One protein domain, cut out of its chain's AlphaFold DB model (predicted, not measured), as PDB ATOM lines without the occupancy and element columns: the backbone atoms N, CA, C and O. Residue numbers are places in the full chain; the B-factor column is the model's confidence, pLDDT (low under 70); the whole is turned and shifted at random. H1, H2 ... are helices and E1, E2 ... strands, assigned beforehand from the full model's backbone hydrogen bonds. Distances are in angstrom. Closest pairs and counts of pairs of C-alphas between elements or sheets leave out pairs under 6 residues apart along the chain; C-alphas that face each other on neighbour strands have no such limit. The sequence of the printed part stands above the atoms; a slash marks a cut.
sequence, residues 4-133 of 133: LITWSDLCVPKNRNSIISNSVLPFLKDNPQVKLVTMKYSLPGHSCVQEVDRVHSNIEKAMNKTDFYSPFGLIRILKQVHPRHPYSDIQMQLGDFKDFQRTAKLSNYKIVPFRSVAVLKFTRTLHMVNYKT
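What this domain is: This is residues 4 to 133 of the 133 residues of an uncharacterized protein of Araneus ventricosus (UniProt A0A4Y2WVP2). Two lobes stand at opposite ends of a loose, open frame: one is a four-stranded sheet, E1 to E4, with H1 over one face and short H4 against the first part of H1, and the other is the pair H2 and H3, set steeply to each other. Between the lobes the middle is largely empty, bridged by the link from E2 to H2 and by the long link from H3 to H4, of which residues 92 to 97 stick out free. The printed part has 130 residues, with four named helices and four named strands in the order E1 H1 E2 H2 H3 H4 E3 E4; the sheet runs E1 E2 E3 E4 and is mixed. The class is mixed, helices and strands, though under half of the residues are in named elements. The whole is loose, with a radius of gyration of the C-alphas of 17.9 A and spans of 48 by 37 by 28 A.

How they stand to each other: E1, residues 4 to 8, is an edge strand, parallel to its neighbour E2, residues 36 to 41, at 18 degrees; N 6 and O 38 are within hydrogen-bond range at 2.9 A. E1, H1, residues 18 to 30, and E2 form a strand-helix-strand unit, two parallel neighbour strands with a helix between, and its crossover is right-handed. E3, residues 119 to 123, is antiparallel to E2, with N 39 and O 120 at 2.8 A. E4, residues 130 to 132, forms a hairpin with E3, with N 121 and O 130 at 2.8 A. H1 is on the sheet at a height of 9.7 A, making two layers, a helix on one face of a sheet; the closest C-alphas of H1 and E3 are those of Val 24 and Phe 122, 7.5 A apart. H2, residues 50 to 63, touches H3, residues 71 to 80, with its residues 59 to 63 alone, at a steep tilt of 62 degrees, opposite ways; their closest C-alphas are those of Ile 59 and Leu 78, 6.7 A apart. H4, residues 101 to 104, touches H1 at residues 18 to 22 alone, the closest C-alphas being those of Ile 19 and Gln 101, 5.3 A apart. H1 and H2 are apart. Every O i to N i+4 pair is within hydrogen-bond range in H2, 5 of 9 in H1 and 5 of 6 in H3, while H4 is too short for such a pair.

Where its parts are: E1 begins at C-alpha 4 (35.234, -9.727, -12.223) and E2 is 16.3 A long. H1 measures 19.6 A, H2 19.7 A and H3 14.7 A. H3 begins at C-alpha 71 (63.229, 5.000, -4.443), and E4 ends at C-alpha 132 (24.536, 2.095, -18.054).

The domain as a whole: The C-alphas of Lys 65 and Thr 125, the two farthest apart, are 50.4 A from each other. The printed part has no cut; the links H3 to H4 and H4 to E3 are long. Residues 44 to 50 and 125 to 133 of the model have pLDDT under 70.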
ATOM      1  N   LEU A   4      34.358 -10.644 -12.942       91.44
ATOM      2  CA  LEU A   4      35.234  -9.727 -12.223       91.44
ATOM      3  C   LEU A   4      34.563  -8.352 -12.167       91.44
ATOM      4  O   LEU A   4      34.177  -7.811 -13.202       91.44
ATOM      5  N   ILE A   5      34.450  -7.770 -10.975       90.94
ATOM      6  CA  ILE A   5      33.908  -6.421 -10.790       90.94
ATOM      7  C   ILE A   5      35.033  -5.515 -10.305       90.94
ATOM      8  O   ILE A   5      35.671  -5.816  -9.300       90.94
ATOM      9  N   THR A   6      35.255  -4.404 -11.000       89.62
ATOM     10  CA  THR A   6      36.201  -3.368 -10.579       89.62
ATOM     11  C   THR A   6      35.457  -2.093 -10.217       89.62
ATOM     12  O   THR A   6      34.389  -1.800 -10.762       89.62
ATOM     13  N   TRP A   7      36.027  -1.338  -9.284       87.38
ATOM     14  CA  TRP A   7      35.527  -0.036  -8.864       87.38
ATOM     15  C   TRP A   7      36.607   1.011  -9.074       87.38
ATOM     16  O   TRP A   7      37.772   0.767  -8.767       87.38
ATOM     17  N   SER A   8      36.219   2.168  -9.600       86.44
ATOM     18  CA  SER A   8      37.130   3.285  -9.827       86.44
ATOM     19  C   SER A   8      36.450   4.626  -9.574       86.44
ATOM     20  O   SER A   8      35.226   4.742  -9.657       86.44
ATOM     21  N   ASP A   9      37.248   5.661  -9.320       85.25
ATOM     22  CA  ASP A   9      36.769   7.043  -9.304       85.25
ATOM     23  C   ASP A   9      36.204   7.487 -10.678       85.25
ATOM     24  O   ASP A   9      36.359   6.812 -11.702       85.25
ATOM     25  N   LEU A  10      35.550   8.655 -10.709       84.25
ATOM     26  CA  LEU A  10      34.936   9.230 -11.917       84.25
ATOM     27  C   LEU A  10      35.905   9.984 -12.832       84.25
ATOM     28  O   LEU A  10      35.454  10.625 -13.792       84.25
ATOM     29  N   CYS A  11      37.210   9.962 -12.557       84.69
ATOM     30  CA  CYS A  11      38.178  10.756 -13.298       84.69
ATOM     31  C   CYS A  11      38.230  10.296 -14.763       84.69
ATOM     32  O   CYS A  11      38.861   9.297 -15.104       84.69
ATOM     33  N   VAL A  12      37.563  11.039 -15.653       83.75
ATOM     34  CA  VAL A  12      37.433  10.693 -17.080       83.75
ATOM     35  C   VAL A  12      38.797  10.527 -17.754       83.75
ATOM     36  O   VAL A  12      39.024   9.480 -18.361       83.75
ATOM     37  N   PRO A  13      39.751  11.469 -17.620       85.19
ATOM     38  CA  PRO A  13      41.039  11.333 -18.294       85.19
ATOM     39  C   PRO A  13      41.870  10.142 -17.809       85.19
ATOM     40  O   PRO A  13      42.671   9.633 -18.583       85.19
ATOM     41  N   LYS A  14      41.677   9.682 -16.565       85.06
ATOM     42  CA  LYS A  14      42.469   8.592 -15.975       85.06
ATOM     43  C   LYS A  14      41.797   7.231 -16.120       85.06
ATOM     44  O   LYS A  14      42.391   6.322 -16.682       85.06
ATOM     45  N   ASN A  15      40.555   7.118 -15.663       86.06
ATOM     46  CA  ASN A  15      39.934   5.832 -15.364       86.06
ATOM     47  C   ASN A  15      38.741   5.501 -16.260       86.06
ATOM     48  O   ASN A  15      38.475   4.334 -16.543       86.06
ATOM     49  N   ARG A  16      38.031   6.526 -16.737       87.06
ATOM     50  CA  ARG A  16      36.802   6.377 -17.524       87.06
ATOM     51  C   ARG A  16      37.028   6.865 -18.952       87.06
ATOM     52  O   ARG A  16      36.499   7.893 -19.361       87.06
ATOM     53  N   ASN A  17      37.853   6.135 -19.698       89.75
ATOM     54  CA  ASN A  17      38.197   6.438 -21.087       89.75
ATOM     55  C   ASN A  17      38.382   5.162 -21.931       89.75
ATOM     56  O   ASN A  17      38.351   4.032 -21.432       89.75
ATOM     57  N   SER A  18      38.589   5.356 -23.233       89.88
ATOM     58  CA  SER A  18      38.777   4.271 -24.197       89.88
ATOM     59  C   SER A  18      40.072   3.484 -23.997       89.88
ATOM     60  O   SER A  18      40.099   2.307 -24.332       89.88
ATOM     61  N   ILE A  19      41.125   4.089 -23.440       91.06
ATOM     62  CA  ILE A  19      42.425   3.435 -23.218       91.06
ATOM     63  C   ILE A  19      42.281   2.358 -22.139       91.06
ATOM     64  O   ILE A  19      42.633   1.205 -22.382       91.06
ATOM     65  N   ILE A  20      41.690   2.709 -20.992       90.50
ATOM     66  CA  ILE A  20      41.407   1.755 -19.910       90.50
ATOM     67  C   ILE A  20      40.387   0.710 -20.358       90.50
ATOM     68  O   ILE A  20      40.574  -0.476 -20.125       90.50
ATOM     69  N   SER A  21      39.338   1.117 -21.071       89.69
ATOM     70  CA  SER A  21      38.349   0.160 -21.591       89.69
ATOM     71  C   SER A  21      38.991  -0.879 -22.518       89.69
ATOM     72  O   SER A  21      38.648  -2.058 -22.489       89.69
ATOM     73  N   ASN A  22      39.966  -0.450 -23.319       90.12
ATOM     74  CA  ASN A  22      40.665  -1.309 -24.259       90.12
ATOM     75  C   ASN A  22      41.670  -2.260 -23.592       90.12
ATOM     76  O   ASN A  22      41.898  -3.347 -24.121       90.12
ATOM     77  N   SER A  23      42.227  -1.911 -22.427       90.19
ATOM     78  CA  SER A  23      43.143  -2.797 -21.693       90.19
ATOM     79  C   SER A  23      42.453  -4.048 -21.130       90.19
ATOM     80  O   SER A  23      43.103  -5.070 -20.911       90.19
ATOM     81  N   VAL A  24      41.126  -4.009 -20.963       90.50
ATOM     82  CA  VAL A  24      40.322  -5.141 -20.474       90.50
ATOM     83  C   VAL A  24      40.222  -6.270 -21.507       90.50
ATOM     84  O   VAL A  24      40.084  -7.438 -21.140       90.50
ATOM     85  N   LEU A  25      40.311  -5.958 -22.805       87.81
ATOM     86  CA  LEU A  25      40.119  -6.954 -23.865       87.81
ATOM     87  C   LEU A  25      41.251  -7.999 -23.913       87.81
ATOM     88  O   LEU A  25      40.934  -9.189 -23.925       87.81
ATOM     89  N   PRO A  26      42.548  -7.622 -23.886       88.88
ATOM     90  CA  PRO A  26      43.636  -8.593 -23.749       88.88
ATOM     91  C   PRO A  26      43.528  -9.417 -22.466       88.88
ATOM     92  O   PRO A  26      43.669 -10.634 -22.516       88.88
ATOM     93  N   PHE A  27      43.164  -8.792 -21.339       90.25
ATOM     94  CA  PHE A  27      42.965  -9.507 -20.077       90.25
ATOM     95  C   PHE A  27      41.920 -10.629 -20.202       90.25
ATOM     96  O   PHE A  27      42.181 -11.757 -19.786       90.25
ATOM     97  N   LEU A  28      40.767 -10.347 -20.821       89.50
ATOM     98  CA  LEU A  28      39.713 -11.338 -21.086       89.50
ATOM     99  C   LEU A  28      40.141 -12.438 -22.070       89.50
ATOM    100  O   LEU A  28      39.605 -13.547 -22.025       89.50
ATOM    101  N   LYS A  29      41.072 -12.135 -22.980       88.38
ATOM    102  CA  LYS A  29      41.628 -13.108 -23.926       88.38
ATOM    103  C   LYS A  29      42.580 -14.078 -23.227       88.38
ATOM    104  O   LYS A  29      42.471 -15.283 -23.449       88.38
ATOM    105  N   ASP A  30      43.461 -13.552 -22.385       90.50
ATOM    106  CA  ASP A  30      44.511 -14.320 -21.710       90.50
ATOM    107  C   ASP A  30      43.968 -15.112 -20.506       90.50
ATOM    108  O   ASP A  30      44.557 -16.110 -20.098       90.50
ATOM    109  N   ASN A  31      42.812 -14.708 -19.965       90.88
ATOM    110  CA  ASN A  31      42.163 -15.332 -18.810       90.88
ATOM    111  C   ASN A  31      40.797 -15.934 -19.189       90.88
ATOM    112  O   ASN A  31      39.755 -15.377 -18.825       90.88
ATOM    113  N   PRO A  32      40.754 -17.088 -19.887       88.38
ATOM    114  CA  PRO A  32      39.515 -17.676 -20.404       88.38
ATOM    115  C   PRO A  32      38.502 -18.056 -19.313       88.38
ATOM    116  O   PRO A  32      37.313 -18.204 -19.611       88.38
ATOM    117  N   GLN A  33      38.959 -18.205 -18.068       91.00
ATOM    118  CA  GLN A  33      38.137 -18.461 -16.892       91.00
ATOM    119  C   GLN A  33      37.217 -17.283 -16.542       91.00
ATOM    120  O   GLN A  33      36.136 -17.510 -15.997       91.00
ATOM    121  N   VAL A  34      37.610 -16.048 -16.880       90.88
ATOM    122  CA  VAL A  34      36.810 -14.838 -16.651       90.88
ATOM    123  C   VAL A  34      35.917 -14.598 -17.868       90.88
ATOM    124  O   VAL A  34      36.399 -14.395 -18.981       90.88
ATOM    125  N   LYS A  35      34.594 -14.623 -17.678       89.31
ATOM    126  CA  LYS A  35      33.625 -14.448 -18.776       89.31
ATOM    127  C   LYS A  35      33.148 -13.006 -18.926       89.31
ATOM    128  O   LYS A  35      32.811 -12.592 -20.036       89.31
ATOM    129  N   LEU A  36      33.104 -12.266 -17.820       90.69
ATOM    130  CA  LEU A  36      32.564 -10.912 -17.745       90.69
ATOM    131  C   LEU A  36      33.463 -10.039 -16.868       90.69
ATOM    132  O   LEU A  36      33.802 -10.432 -15.753       90.69
ATOM    133  N   VAL A  37      33.802  -8.847 -17.356       92.81
ATOM    134  CA  VAL A  37      34.364  -7.776 -16.525       92.81
ATOM    135  C   VAL A  37      33.354  -6.640 -16.452       92.81
ATOM    136  O   VAL A  37      32.948  -6.101 -17.483       92.81
ATOM    137  N   THR A  38      32.962  -6.268 -15.240       91.88
ATOM    138  CA  THR A  38      32.080  -5.133 -14.964       91.88
ATOM    139  C   THR A  38      32.896  -4.031 -14.288       91.88
ATOM    140  O   THR A  38      33.276  -4.160 -13.127       91.88
ATOM    141  N   MET A  39      33.139  -2.930 -14.993       91.31
ATOM    142  CA  MET A  39      33.757  -1.730 -14.430       91.31
ATOM    143  C   MET A  39      32.674  -0.788 -13.918       91.31
ATOM    144  O   MET A  39      31.850  -0.307 -14.699       91.31
ATOM    145  N   LYS A  40      32.670  -0.516 -12.617       89.56
ATOM    146  CA  LYS A  40      31.762   0.436 -11.977       89.56
ATOM    147  C   LYS A  40      32.524   1.699 -11.589       89.56
ATOM    148  O   LYS A  40      33.653   1.623 -11.108       89.56
ATOM    149  N   TYR A  41      31.887   2.848 -11.768       87.56
ATOM    150  CA  TYR A  41      32.446   4.137 -11.376       87.56
ATOM    151  C   TYR A  41      31.692   4.709 -10.175       87.56
ATOM    152  O   TYR A  41      30.463   4.635 -10.114       87.56
ATOM    153  N   SER A  42      32.425   5.267  -9.214       81.88
ATOM    154  CA  SER A  42      31.865   5.821  -7.977       81.88
ATOM    155  C   SER A  42      31.040   7.074  -8.258       81.88
ATOM    156  O   SER A  42      31.604   8.138  -8.464       81.88
ATOM    157  N   LEU A  43      29.710   6.984  -8.261       74.38
ATOM    158  CA  LEU A  43      28.847   8.155  -8.456       74.38
ATOM    159  C   LEU A  43      28.968   9.149  -7.281       74.38
ATOM    160  O   LEU A  43      29.313   8.734  -6.171       74.38
ATOM    161  N   PRO A  44      28.675  10.450  -7.478       69.94
ATOM    162  CA  PRO A  44      28.667  11.417  -6.383       69.94
ATOM    163  C   PRO A  44      27.764  10.928  -5.240       69.94
ATOM    164  O   PRO A  44      26.617  10.561  -5.475       69.94
ATOM    165  N   GLY A  45      28.297  10.878  -4.017       66.75
ATOM    166  CA  GLY A  45      27.614  10.309  -2.844       66.75
ATOM    167  C   GLY A  45      28.004   8.864  -2.501       66.75
ATOM    168  O   GLY A  45      27.712   8.412  -1.397       66.75
ATOM    169  N   HIS A  46      28.721   8.150  -3.377       65.00
ATOM    170  CA  HIS A  46      29.321   6.855  -3.046       65.00
ATOM    171  C   HIS A  46      30.713   7.048  -2.435       65.00
ATOM    172  O   HIS A  46      31.692   7.265  -3.142       65.00
ATOM    173  N   SER A  47      30.812   6.914  -1.114       57.75
ATOM    174  CA  SER A  47      32.071   6.943  -0.353       57.75
ATOM    175  C   SER A  47      32.813   5.596  -0.340       57.75
ATOM    176  O   SER A  47      33.713   5.392   0.465       57.75
ATOM    177  N   CYS A  48      32.412   4.634  -1.175       55.09
ATOM    178  CA  CYS A  48      32.581   3.210  -0.878       55.09
ATOM    179  C   CYS A  48      33.985   2.626  -1.109       55.09
ATOM    180  O   CYS A  48      34.210   1.485  -0.717       55.09
ATOM    181  N   VAL A  49      34.945   3.351  -1.697       62.69
ATOM    182  CA  VAL A  49      36.325   2.838  -1.863       62.69
ATOM    183  C   VAL A  49      37.174   3.149  -0.616       62.69
ATOM    184  O   VAL A  49      38.330   3.552  -0.689       62.69
ATOM    185  N   GLN A  50      36.587   2.929   0.565       65.50
ATOM    186  CA  GLN A  50      37.195   3.254   1.861       65.50
ATOM    187  C   GLN A  50      38.448   2.421   2.152       65.50
ATOM    188  O   GLN A  50      39.314   2.845   2.914       65.50
ATOM    189  N   GLU A  51      38.560   1.231   1.556       76.19
ATOM    190  CA  GLU A  51      39.720   0.358   1.746       76.19
ATOM    191  C   GLU A  51      40.985   0.966   1.137       76.19
ATOM    192  O   GLU A  51      42.013   1.036   1.810       76.19
ATOM    193  N   VAL A  52      40.901   1.469  -0.099       79.62
ATOM    194  CA  VAL A  52      42.046   2.101  -0.773       79.62
ATOM    195  C   VAL A  52      42.376   3.436  -0.110       79.62
ATOM    196  O   VAL A  52      43.548   3.711   0.147       79.62
ATOM    197  N   ASP A  53      41.364   4.216   0.276       84.44
ATOM    198  CA  ASP A  53      41.572   5.475   1.002       84.44
ATOM    199  C   ASP A  53      42.257   5.249   2.357       84.44
ATOM    200  O   ASP A  53      43.144   6.011   2.753       84.44
ATOM    201  N   ARG A  54      41.914   4.163   3.063       87.06
ATOM    202  CA  ARG A  54      42.605   3.757   4.295       87.06
ATOM    203  C   ARG A  54      44.060   3.386   4.027       87.06
ATOM    204  O   ARG A  54      44.928   3.758   4.820       87.06
ATOM    205  N   VAL A  55      44.339   2.659   2.943       88.75
ATOM    206  CA  VAL A  55      45.714   2.323   2.540       88.75
ATOM    207  C   VAL A  55      46.506   3.600   2.266       88.75
ATOM    208  O   VAL A  55      47.561   3.781   2.878       88.75
ATOM    209  N   HIS A  56      45.969   4.519   1.458       89.38
ATOM    210  CA  HIS A  56      46.584   5.821   1.177       89.38
ATOM    211  C   HIS A  56      46.828   6.635   2.453       89.38
ATOM    212  O   HIS A  56      47.942   7.103   2.669       89.38
ATOM    213  N   SER A  57      45.839   6.713   3.347       91.50
ATOM    214  CA  SER A  57      45.960   7.432   4.624       91.50
ATOM    215  C   SER A  57      47.073   6.864   5.509       91.50
ATOM    216  O   SER A  57      47.774   7.605   6.196       91.50
ATOM    217  N   ASN A  58      47.239   5.537   5.535       92.25
ATOM    218  CA  ASN A  58      48.312   4.901   6.301       92.25
ATOM    219  C   ASN A  58      49.682   5.183   5.673       92.25
ATOM    220  O   ASN A  58      50.629   5.473   6.405       92.25
ATOM    221  N   ILE A  59      49.780   5.115   4.340       92.94
ATOM    222  CA  ILE A  59      51.013   5.417   3.601       92.94
ATOM    223  C   ILE A  59      51.430   6.867   3.864       92.94
ATOM    224  O   ILE A  59      52.561   7.106   4.278       92.94
ATOM    225  N   GLU A  60      50.506   7.816   3.725       93.25
ATOM    226  CA  GLU A  60      50.752   9.238   3.969       93.25
ATOM    227  C   GLU A  60      51.228   9.494   5.406       93.25
ATOM    228  O   GLU A  60      52.232  10.170   5.627       93.25
ATOM    229  N   LYS A  61      50.580   8.876   6.404       92.81
ATOM    230  CA  LYS A  61      51.006   8.973   7.811       92.81
ATOM    231  C   LYS A  61      52.415   8.438   8.059       92.81
ATOM    232  O   LYS A  61      53.076   8.927   8.973       92.81
ATOM    233  N   ALA A  62      52.850   7.417   7.323       91.88
ATOM    234  CA  ALA A  62      54.206   6.884   7.433       91.88
ATOM    235  C   ALA A  62      55.218   7.793   6.721       91.88
ATOM    236  O   ALA A  62      56.264   8.109   7.282       91.88
ATOM    237  N   MET A  63      54.881   8.275   5.523       92.00
ATOM    238  CA  MET A  63      55.729   9.189   4.754       92.00
ATOM    239  C   MET A  63      55.947  10.518   5.485       92.00
ATOM    240  O   MET A  63      57.075  10.980   5.573       92.00
ATOM    241  N   ASN A  64      54.916  11.077   6.122       91.94
ATOM    242  CA  ASN A  64      55.029  12.334   6.874       91.94
ATOM    243  C   ASN A  64      55.931  12.244   8.120       91.94
ATOM    244  O   ASN A  64      56.255  13.266   8.717       91.94
ATOM    245  N   LYS A  65      56.316  11.035   8.550       90.81
ATOM    246  CA  LYS A  65      57.217  10.812   9.694       90.81
ATOM    247  C   LYS A  65      58.658  10.531   9.283       90.81
ATOM    248  O   LYS A  65      59.520  10.459  10.156       90.81
ATOM    249  N   THR A  66      58.908  10.303   7.996       88.62
ATOM    250  CA  THR A  66      60.190   9.785   7.521       88.62
ATOM    251  C   THR A  66      60.545  10.404   6.182       88.62
ATOM    252  O   THR A  66      59.891  10.136   5.177       88.62
ATOM    253  N   ASP A  67      61.629  11.173   6.158       89.75
ATOM    254  CA  ASP A  67      62.198  11.654   4.907       89.75
ATOM    255  C   ASP A  67      62.836  10.500   4.130       89.75
ATOM    256  O   ASP A  67      63.485   9.608   4.689       89.75
ATOM    257  N   PHE A  68      62.678  10.521   2.810       89.62
ATOM    258  CA  PHE A  68      63.359   9.600   1.912       89.62
ATOM    259  C   PHE A  68      63.845  10.344   0.673       89.62
ATOM    260  O   PHE A  68      63.126  11.136   0.073       89.62
ATOM    261  N   TYR A  69      65.075  10.044   0.264       92.19
ATOM    262  CA  TYR A  69      65.731  10.686  -0.882       92.19
ATOM    263  C   TYR A  69      66.035   9.701  -2.016       92.19
ATOM    264  O   TYR A  69      66.648  10.062  -3.015       92.19
ATOM    265  N   SER A  70      65.630   8.435  -1.867       92.81
ATOM    266  CA  SER A  70      65.805   7.407  -2.891       92.81
ATOM    267  C   SER A  70      64.555   6.534  -3.039       92.81
ATOM    268  O   SER A  70      63.840   6.312  -2.054       92.81
ATOM    269  N   PRO A  71      64.315   5.959  -4.233       88.56
ATOM    270  CA  PRO A  71      63.229   5.000  -4.443       88.56
ATOM    271  C   PRO A  71      63.325   3.772  -3.524       88.56
ATOM    272  O   PRO A  71      62.314   3.257  -3.058       88.56
ATOM    273  N   PHE A  72      64.544   3.331  -3.197       90.00
ATOM    274  CA  PHE A  72      64.761   2.240  -2.241       90.00
ATOM    275  C   PHE A  72      64.336   2.617  -0.818       90.00
ATOM    276  O   PHE A  72      63.827   1.769  -0.086       90.00
ATOM    277  N   GLY A  73      64.525   3.883  -0.430       90.81
ATOM    278  CA  GLY A  73      64.018   4.424   0.830       90.81
ATOM    279  C   GLY A  73      62.495   4.350   0.903       90.81
ATOM    280  O   GLY A  73      61.960   3.864   1.896       90.81
ATOM    281  N   LEU A  74      61.808   4.710  -0.186       90.44
ATOM    282  CA  LEU A  74      60.351   4.610  -0.267       90.44
ATOM    283  C   LEU A  74      59.865   3.165  -0.085       90.44
ATOM    284  O   LEU A  74      58.981   2.926   0.731       90.44
ATOM    285  N   ILE A  75      60.477   2.187  -0.762       90.38
ATOM    286  CA  ILE A  75      60.108   0.763  -0.612       90.38
ATOM    287  C   ILE A  75      60.261   0.297   0.844       90.38
ATOM    288  O   ILE A  75      59.422  -0.438   1.360       90.38
ATOM    289  N   ARG A  76      61.324   0.727   1.536       89.75
ATOM    290  CA  ARG A  76      61.520   0.393   2.959       89.75
ATOM    291  C   ARG A  76      60.410   0.971   3.835       89.75
ATOM    292  O   ARG A  76      59.934   0.265   4.719       89.75
ATOM    293  N   ILE A  77      59.992   2.208   3.568       91.75
ATOM    294  CA  ILE A  77      58.885   2.857   4.280       91.75
ATOM    295  C   ILE A  77      57.577   2.108   4.016       91.75
ATOM    296  O   ILE A  77      56.880   1.775   4.970       91.75
ATOM    297  N   LEU A  78      57.269   1.775   2.755       91.50
ATOM    298  CA  LEU A  78      56.032   1.080   2.371       91.50
ATOM    299  C   LEU A  78      55.847  -0.253   3.113       91.50
ATOM    300  O   LEU A  78      54.774  -0.502   3.668       91.50
ATOM    301  N   LYS A  79      56.922  -1.039   3.264       89.12
ATOM    302  CA  LYS A  79      56.918  -2.286   4.056       89.12
ATOM    303  C   LYS A  79      56.595  -2.086   5.538       89.12
ATOM    304  O   LYS A  79      56.149  -3.022   6.200       89.12
ATOM    305  N   GLN A  80      56.826  -0.890   6.071       88.38
ATOM    306  CA  GLN A  80      56.608  -0.548   7.478       88.38
ATOM    307  C   GLN A  80      55.260   0.140   7.730       88.38
ATOM    308  O   GLN A  80      54.884   0.318   8.888       88.38
ATOM    309  N   VAL A  81      54.504   0.491   6.683       92.25
ATOM    310  CA  VAL A  81      53.229   1.219   6.809       92.25
ATOM    311  C   VAL A  81      52.198   0.445   7.631       92.25
ATOM    312  O   VAL A  81      51.427   1.041   8.385       92.25
ATOM    313  N   HIS A  82      52.165  -0.884   7.494       89.75
ATOM    314  CA  HIS A  82      51.181  -1.726   8.168       89.75
ATOM    315  C   HIS A  82      51.838  -2.966   8.807       89.75
ATOM    316  O   HIS A  82      51.688  -4.075   8.304       89.75
ATOM    317  N   PRO A  83      52.550  -2.827   9.944       84.00
ATOM    318  CA  PRO A  83      53.413  -3.890  10.476       84.00
ATOM    319  C   PRO A  83      52.698  -5.208  10.807       84.00
ATOM    320  O   PRO A  83      53.296  -6.273  10.718       84.00
ATOM    321  N   ARG A  84      51.415  -5.148  11.196       88.44
ATOM    322  CA  ARG A  84      50.617  -6.337  11.556       88.44
ATOM    323  C   ARG A  84      50.128  -7.134  10.342       88.44
ATOM    324  O   ARG A  84      49.924  -8.335  10.444       88.44
ATOM    325  N   HIS A  85      49.960  -6.459   9.210       87.62
ATOM    326  CA  HIS A  85      49.497  -6.992   7.926       87.62
ATOM    327  C   HIS A  85      50.205  -6.223   6.801       87.62
ATOM    328  O   HIS A  85      49.615  -5.306   6.222       87.62
ATOM    329  N   PRO A  86      51.492  -6.523   6.549       88.44
ATOM    330  CA  PRO A  86      52.284  -5.782   5.577       88.44
ATOM    331  C   PRO A  86      51.652  -5.827   4.185       88.44
ATOM    332  O   PRO A  86      51.119  -6.857   3.769       88.44
ATOM    333  N   TYR A  87      51.723  -4.713   3.459       89.81
ATOM    334  CA  TYR A  87      51.291  -4.681   2.067       89.81
ATOM    335  C   TYR A  87      52.258  -5.471   1.180       89.81
ATOM    336  O   TYR A  87      53.452  -5.580   1.465       89.81
ATOM    337  N   SER A  88      51.731  -6.022   0.088       88.62
ATOM    338  CA  SER A  88      52.546  -6.664  -0.940       88.62
ATOM    339  C   SER A  88      53.035  -5.614  -1.931       88.62
ATOM    340  O   SER A  88      52.279  -5.182  -2.801       88.62
ATOM    341  N   ASP A  89      54.304  -5.233  -1.829       85.88
ATOM    342  CA  ASP A  89      54.930  -4.318  -2.784       85.88
ATOM    343  C   ASP A  89      55.319  -5.064  -4.066       85.88
ATOM    344  O   ASP A  89      56.170  -5.957  -4.047       85.88
ATOM    345  N   ILE A  90      54.718  -4.682  -5.193       89.88
ATOM    346  CA  ILE A  90      55.054  -5.216  -6.519       89.88
ATOM    347  C   ILE A  90      55.810  -4.136  -7.293       89.88
ATOM    348  O   ILE A  90      55.250  -3.094  -7.633       89.88
ATOM    349  N   GLN A  91      57.087  -4.386  -7.585       89.62
ATOM    350  CA  GLN A  91      57.885  -3.499  -8.426       89.62
ATOM    351  C   GLN A  91      57.664  -3.840  -9.900       89.62
ATOM    352  O   GLN A  91      58.103  -4.890 -10.372       89.62
ATOM    353  N   MET A  92      57.007  -2.930 -10.617       91.31
ATOM    354  CA  MET A  92      56.758  -3.079 -12.049       91.31
ATOM    355  C   MET A  92      58.066  -3.128 -12.848       91.31
ATOM    356  O   MET A  92      59.007  -2.375 -12.585       91.31
ATOM    357  N   GLN A  93      58.093  -3.999 -13.848       94.81
ATOM    358  CA  GLN A  93      59.148  -4.144 -14.843       94.81
ATOM    359  C   GLN A  93      58.763  -3.433 -16.143       94.81
ATOM    360  O   GLN A  93      57.595  -3.138 -16.386       94.81
ATOM    361  N   LEU A  94      59.734  -3.209 -17.035       93.19
ATOM    362  CA  LEU A  94      59.481  -2.563 -18.331       93.19
ATOM    363  C   LEU A  94      58.371  -3.268 -19.133       93.19
ATOM    364  O   LEU A  94      57.567  -2.615 -19.791       93.19
ATOM    365  N   GLY A  95      58.302  -4.599 -19.041       92.75
ATOM    366  CA  GLY A  95      57.288  -5.406 -19.718       92.75
ATOM    367  C   GLY A  95      55.861  -5.215 -19.194       92.75
ATOM    368  O   GLY A  95      54.922  -5.563 -19.914       92.75
ATOM    369  N   ASP A  96      55.682  -4.656 -17.996       90.19
ATOM    370  CA  ASP A  96      54.362  -4.418 -17.396       90.19
ATOM    371  C   ASP A  96      53.691  -3.166 -17.975       90.19
ATOM    372  O   ASP A  96      52.465  -3.060 -17.994       90.19
ATOM    373  N   PHE A  97      54.480  -2.238 -18.523       90.69
ATOM    374  CA  PHE A  97      53.971  -1.045 -19.186       90.69
ATOM    375  C   PHE A  97      53.482  -1.397 -20.594       90.69
ATOM    376  O   PHE A  97      54.243  -1.838 -21.456       90.69
ATOM    377  N   LYS A  98      52.184  -1.205 -20.839       89.50
ATOM    378  CA  LYS A  98      51.529  -1.534 -22.112       89.50
ATOM    379  C   LYS A  98      50.966  -0.277 -22.776       89.50
ATOM    380  O   LYS A  98      50.344   0.550 -22.115       89.50
ATOM    381  N   ASP A  99      51.119  -0.172 -24.098       90.25
ATOM    382  CA  ASP A  99      50.475   0.873 -24.901       90.25
ATOM    383  C   ASP A  99      49.128   0.384 -25.453       90.25
ATOM    384  O   ASP A  99      49.048  -0.346 -26.444       90.25
ATOM    385  N   PHE A 100      48.047   0.820 -24.806       89.19
ATOM    386  CA  PHE A 100      46.676   0.587 -25.267       89.19
ATOM    387  C   PHE A 100      46.094   1.767 -26.048       89.19
ATOM    388  O   PHE A 100      44.973   1.671 -26.552       89.19
ATOM    389  N   GLN A 101      46.818   2.881 -26.170       89.00
ATOM    390  CA  GLN A 101      46.319   4.083 -26.829       89.00
ATOM    391  C   GLN A 101      46.215   3.872 -28.340       89.00
ATOM    392  O   GLN A 101      45.221   4.271 -28.958       89.00
ATOM    393  N   ARG A 102      47.214   3.217 -28.944       85.50
ATOM    394  CA  ARG A 102      47.217   2.926 -30.386       85.50
ATOM    395  C   ARG A 102      46.058   2.016 -30.790       85.50
ATOM    396  O   ARG A 102      45.381   2.289 -31.777       85.50
ATOM    397  N   THR A 103      45.805   0.967 -30.014       82.81
ATOM    398  CA  THR A 103      44.752  -0.024 -30.288       82.81
ATOM    399  C   THR A 103      43.355   0.493 -29.937       82.81
ATOM    400  O   THR A 103      42.399   0.195 -30.655       82.81
ATOM    401  N   ALA A 104      43.225   1.361 -28.927       84.06
ATOM    402  CA  ALA A 104      41.952   1.998 -28.594       84.06
ATOM    403  C   ALA A 104      41.408   2.875 -29.736       84.06
ATOM    404  O   ALA A 104      40.196   2.915 -29.946       84.06
ATOM    405  N   LYS A 105      42.280   3.540 -30.511       79.94
ATOM    406  CA  LYS A 105      41.877   4.354 -31.679       79.94
ATOM    407  C   LYS A 105      41.239   3.531 -32.803       79.94
ATOM    408  O   LYS A 105      40.452   4.078 -33.567       79.94
ATOM    409  N   LEU A 106      41.585   2.247 -32.900       73.50
ATOM    410  CA  LEU A 106      41.060   1.322 -33.910       73.50
ATOM    411  C   LEU A 106      39.701   0.725 -33.512       73.50
ATOM    412  O   LEU A 106      39.062   0.060 -34.319       73.50
ATOM    413  N   SER A 107      39.263   0.952 -32.273       72.50
ATOM    414  CA  SER A 107      38.020   0.410 -31.726       72.50
ATOM    415  C   SER A 107      36.893   1.450 -31.741       72.50
ATOM    416  O   SER A 107      37.127   2.652 -31.613       72.50
ATOM    417  N   ASN A 108      35.639   0.994 -31.813       72.00
ATOM    418  CA  ASN A 108      34.439   1.847 -31.897       72.00
ATOM    419  C   ASN A 108      34.023   2.514 -30.562       72.00
ATOM    420  O   ASN A 108      32.840   2.704 -30.288       72.00
ATOM    421  N   TYR A 109      34.979   2.946 -29.733       78.44
ATOM    422  CA  TYR A 109      34.694   3.615 -28.452       78.44
ATOM    423  C   TYR A 109      34.082   5.017 -28.596       78.44
ATOM    424  O   TYR A 109      33.641   5.584 -27.601       78.44
ATOM    425  N   LYS A 110      34.019   5.578 -29.814       73.19
ATOM    426  CA  LYS A 110      33.396   6.889 -30.081       73.19
ATOM    427  C   LYS A 110      31.916   6.948 -29.682       73.19
ATOM    428  O   LYS A 110      31.412   8.030 -29.418       73.19
ATOM    429  N   ILE A 111      31.241   5.799 -29.645       80.38
ATOM    430  CA  ILE A 111      29.818   5.690 -29.297       80.38
ATOM    431  C   ILE A 111      29.611   5.779 -27.776       80.38
ATOM    432  O   ILE A 111      28.540   6.169 -27.324       80.38
ATOM    433  N   VAL A 112      30.625   5.444 -26.971       82.25
ATOM    434  CA  VAL A 112      30.495   5.371 -25.512       82.25
ATOM    435  C   VAL A 112      30.585   6.777 -24.904       82.25
ATOM    436  O   VAL A 112      31.637   7.420 -24.997       82.25
ATOM    437  N   PRO A 113      29.535   7.269 -24.220       85.19
ATOM    438  CA  PRO A 113      29.538   8.596 -23.620       85.19
ATOM    439  C   PRO A 113      30.279   8.578 -22.275       85.19
ATOM    440  O   PRO A 113      29.682   8.692 -21.209       85.19
ATOM    441  N   PHE A 114      31.609   8.454 -22.305       85.62
ATOM    442  CA  PHE A 114      32.438   8.280 -21.104       85.62
ATOM    443  C   PHE A 114      32.193   9.305 -19.987       85.62
ATOM    444  O   PHE A 114      32.411   8.995 -18.827       85.62
ATOM    445  N   ARG A 115      31.714  10.516 -20.291       83.69
ATOM    446  CA  ARG A 115      31.404  11.528 -19.265       83.69
ATOM    447  C   ARG A 115      30.225  11.156 -18.362       83.69
ATOM    448  O   ARG A 115      30.208  11.586 -17.210       83.69
ATOM    449  N   SER A 116      29.265  10.382 -18.858       82.94
ATOM    450  CA  SER A 116      28.021  10.060 -18.148       82.94
ATOM    451  C   SER A 116      27.884   8.584 -17.788       82.94
ATOM    452  O   SER A 116      27.004   8.232 -17.022       82.94
ATOM    453  N   VAL A 117      28.765   7.717 -18.284       86.00
ATOM    454  CA  VAL A 117      28.735   6.288 -17.963       86.00
ATOM    455  C   VAL A 117      28.977   6.042 -16.469       86.00
ATOM    456  O   VAL A 117      30.001   6.471 -15.925       86.00
ATOM    457  N   ALA A 118      28.079   5.278 -15.847       85.38
ATOM    458  CA  ALA A 118      28.208   4.768 -14.483       85.38
ATOM    459  C   ALA A 118      28.812   3.354 -14.444       85.38
ATOM    460  O   ALA A 118      29.546   3.008 -13.516       85.38
ATOM    461  N   VAL A 119      28.521   2.527 -15.454       88.69
ATOM    462  CA  VAL A 119      28.994   1.135 -15.532       88.69
ATOM    463  C   VAL A 119      29.345   0.761 -16.968       88.69
ATOM    464  O   VAL A 119      28.562   1.048 -17.870       88.69
ATOM    465  N   LEU A 120      30.470   0.066 -17.167       89.69
ATOM    466  CA  LEU A 120      30.840  -0.609 -18.418       89.69
ATOM    467  C   LEU A 120      30.924  -2.116 -18.194       89.69
ATOM    468  O   LEU A 120      31.486  -2.569 -17.199       89.69
ATOM    469  N   LYS A 121      30.399  -2.896 -19.135       90.50
ATOM    470  CA  LYS A 121      30.493  -4.356 -19.132       90.50
ATOM    471  C   LYS A 121      31.195  -4.842 -20.389       90.50
ATOM    472  O   LYS A 121      30.820  -4.454 -21.497       90.50
ATOM    473  N   PHE A 122      32.161  -5.731 -20.196       88.50
ATOM    474  CA  PHE A 122      32.987  -6.316 -21.245       88.50
ATOM    475  C   PHE A 122      32.811  -7.831 -21.262       88.50
ATOM    476  O   PHE A 122      32.922  -8.491 -20.228       88.50
ATOM    477  N   THR A 123      32.557  -8.380 -22.446       86.31
ATOM    478  CA  THR A 123      32.451  -9.828 -22.676       86.31
ATOM    479  C   THR A 123      33.434 -10.254 -23.760       86.31
ATOM    480  O   THR A 123      33.964  -9.418 -24.490       86.31
ATOM    481  N   ARG A 124      33.692 -11.561 -23.870       76.81
ATOM    482  CA  ARG A 124      34.592 -12.112 -24.902       76.81
ATOM    483  C   ARG A 124      34.028 -11.995 -26.322       76.81
ATOM    484  O   ARG A 124      34.793 -11.995 -27.281       76.81
ATOM    485  N   THR A 125      32.707 -11.906 -26.463       65.81
ATOM    486  CA  THR A 125      32.035 -11.650 -27.740       65.81
ATOM    487  C   THR A 125      32.348 -10.232 -28.217       65.81
ATOM    488  O   THR A 125      32.088  -9.264 -27.507       65.81
ATOM    489  N   LEU A 126      32.958 -10.148 -29.402       52.31
ATOM    490  CA  LEU A 126      33.504  -8.954 -30.055       52.31
ATOM    491  C   LEU A 126      32.783  -7.632 -29.714       52.31
ATOM    492  O   LEU A 126      31.592  -7.478 -29.956       52.31
ATOM    493  N   HIS A 127      33.572  -6.653 -29.256       54.31
ATOM    494  CA  HIS A 127      33.346  -5.199 -29.343       54.31
ATOM    495  C   HIS A 127      32.030  -4.606 -28.810       54.31
ATOM    496  O   HIS A 127      31.793  -3.415 -29.013       54.31
ATOM    497  N   MET A 128      31.197  -5.359 -28.089       52.03
ATOM    498  CA  MET A 128      30.042  -4.784 -27.399       52.03
ATOM    499  C   MET A 128      30.422  -4.337 -25.994       52.03
ATOM    500  O   MET A 128      30.577  -5.136 -25.071       52.03
ATOM    501  N   VAL A 129      30.540  -3.024 -25.847       59.09
ATOM    502  CA  VAL A 129      30.617  -2.364 -24.551       59.09
ATOM    503  C   VAL A 129      29.195  -2.007 -24.147       59.09
ATOM    504  O   VAL A 129      28.627  -1.034 -24.641       59.09
ATOM    505  N   ASN A 130      28.609  -2.803 -23.256       69.88
ATOM    506  CA  ASN A 130      27.314  -2.458 -22.681       69.88
ATOM    507  C   ASN A 130      27.546  -1.437 -21.573       69.88
ATOM    508  O   ASN A 130      28.334  -1.693 -20.658       69.88
ATOM    509  N   TYR A 131      26.868  -0.297 -21.644       69.19
ATOM    510  CA  TYR A 131      26.981   0.743 -20.632       69.19
ATOM    511  C   TYR A 131      25.632   1.091 -20.020       69.19
ATOM    512  O   TYR A 131      24.592   1.005 -20.670       69.19
ATOM    513  N   LYS A 132      25.666   1.476 -18.745       68.44
ATOM    514  CA  LYS A 132      24.536   2.095 -18.054       68.44
ATOM    515  C   LYS A 132      24.931   3.523 -17.696       68.44
ATOM    516  O   LYS A 132      26.021   3.730 -17.153       68.44
ATOM    517  N   THR A 133      24.072   4.468 -18.054       62.12
ATOM    518  CA  THR A 133      24.158   5.877 -17.655       62.12
ATOM    519  C   THR A 133      23.610   6.055 -16.247       62.12
ATOM    520  O   THR A 133      22.633   5.344 -15.909       62.12
TER     521      THR A 133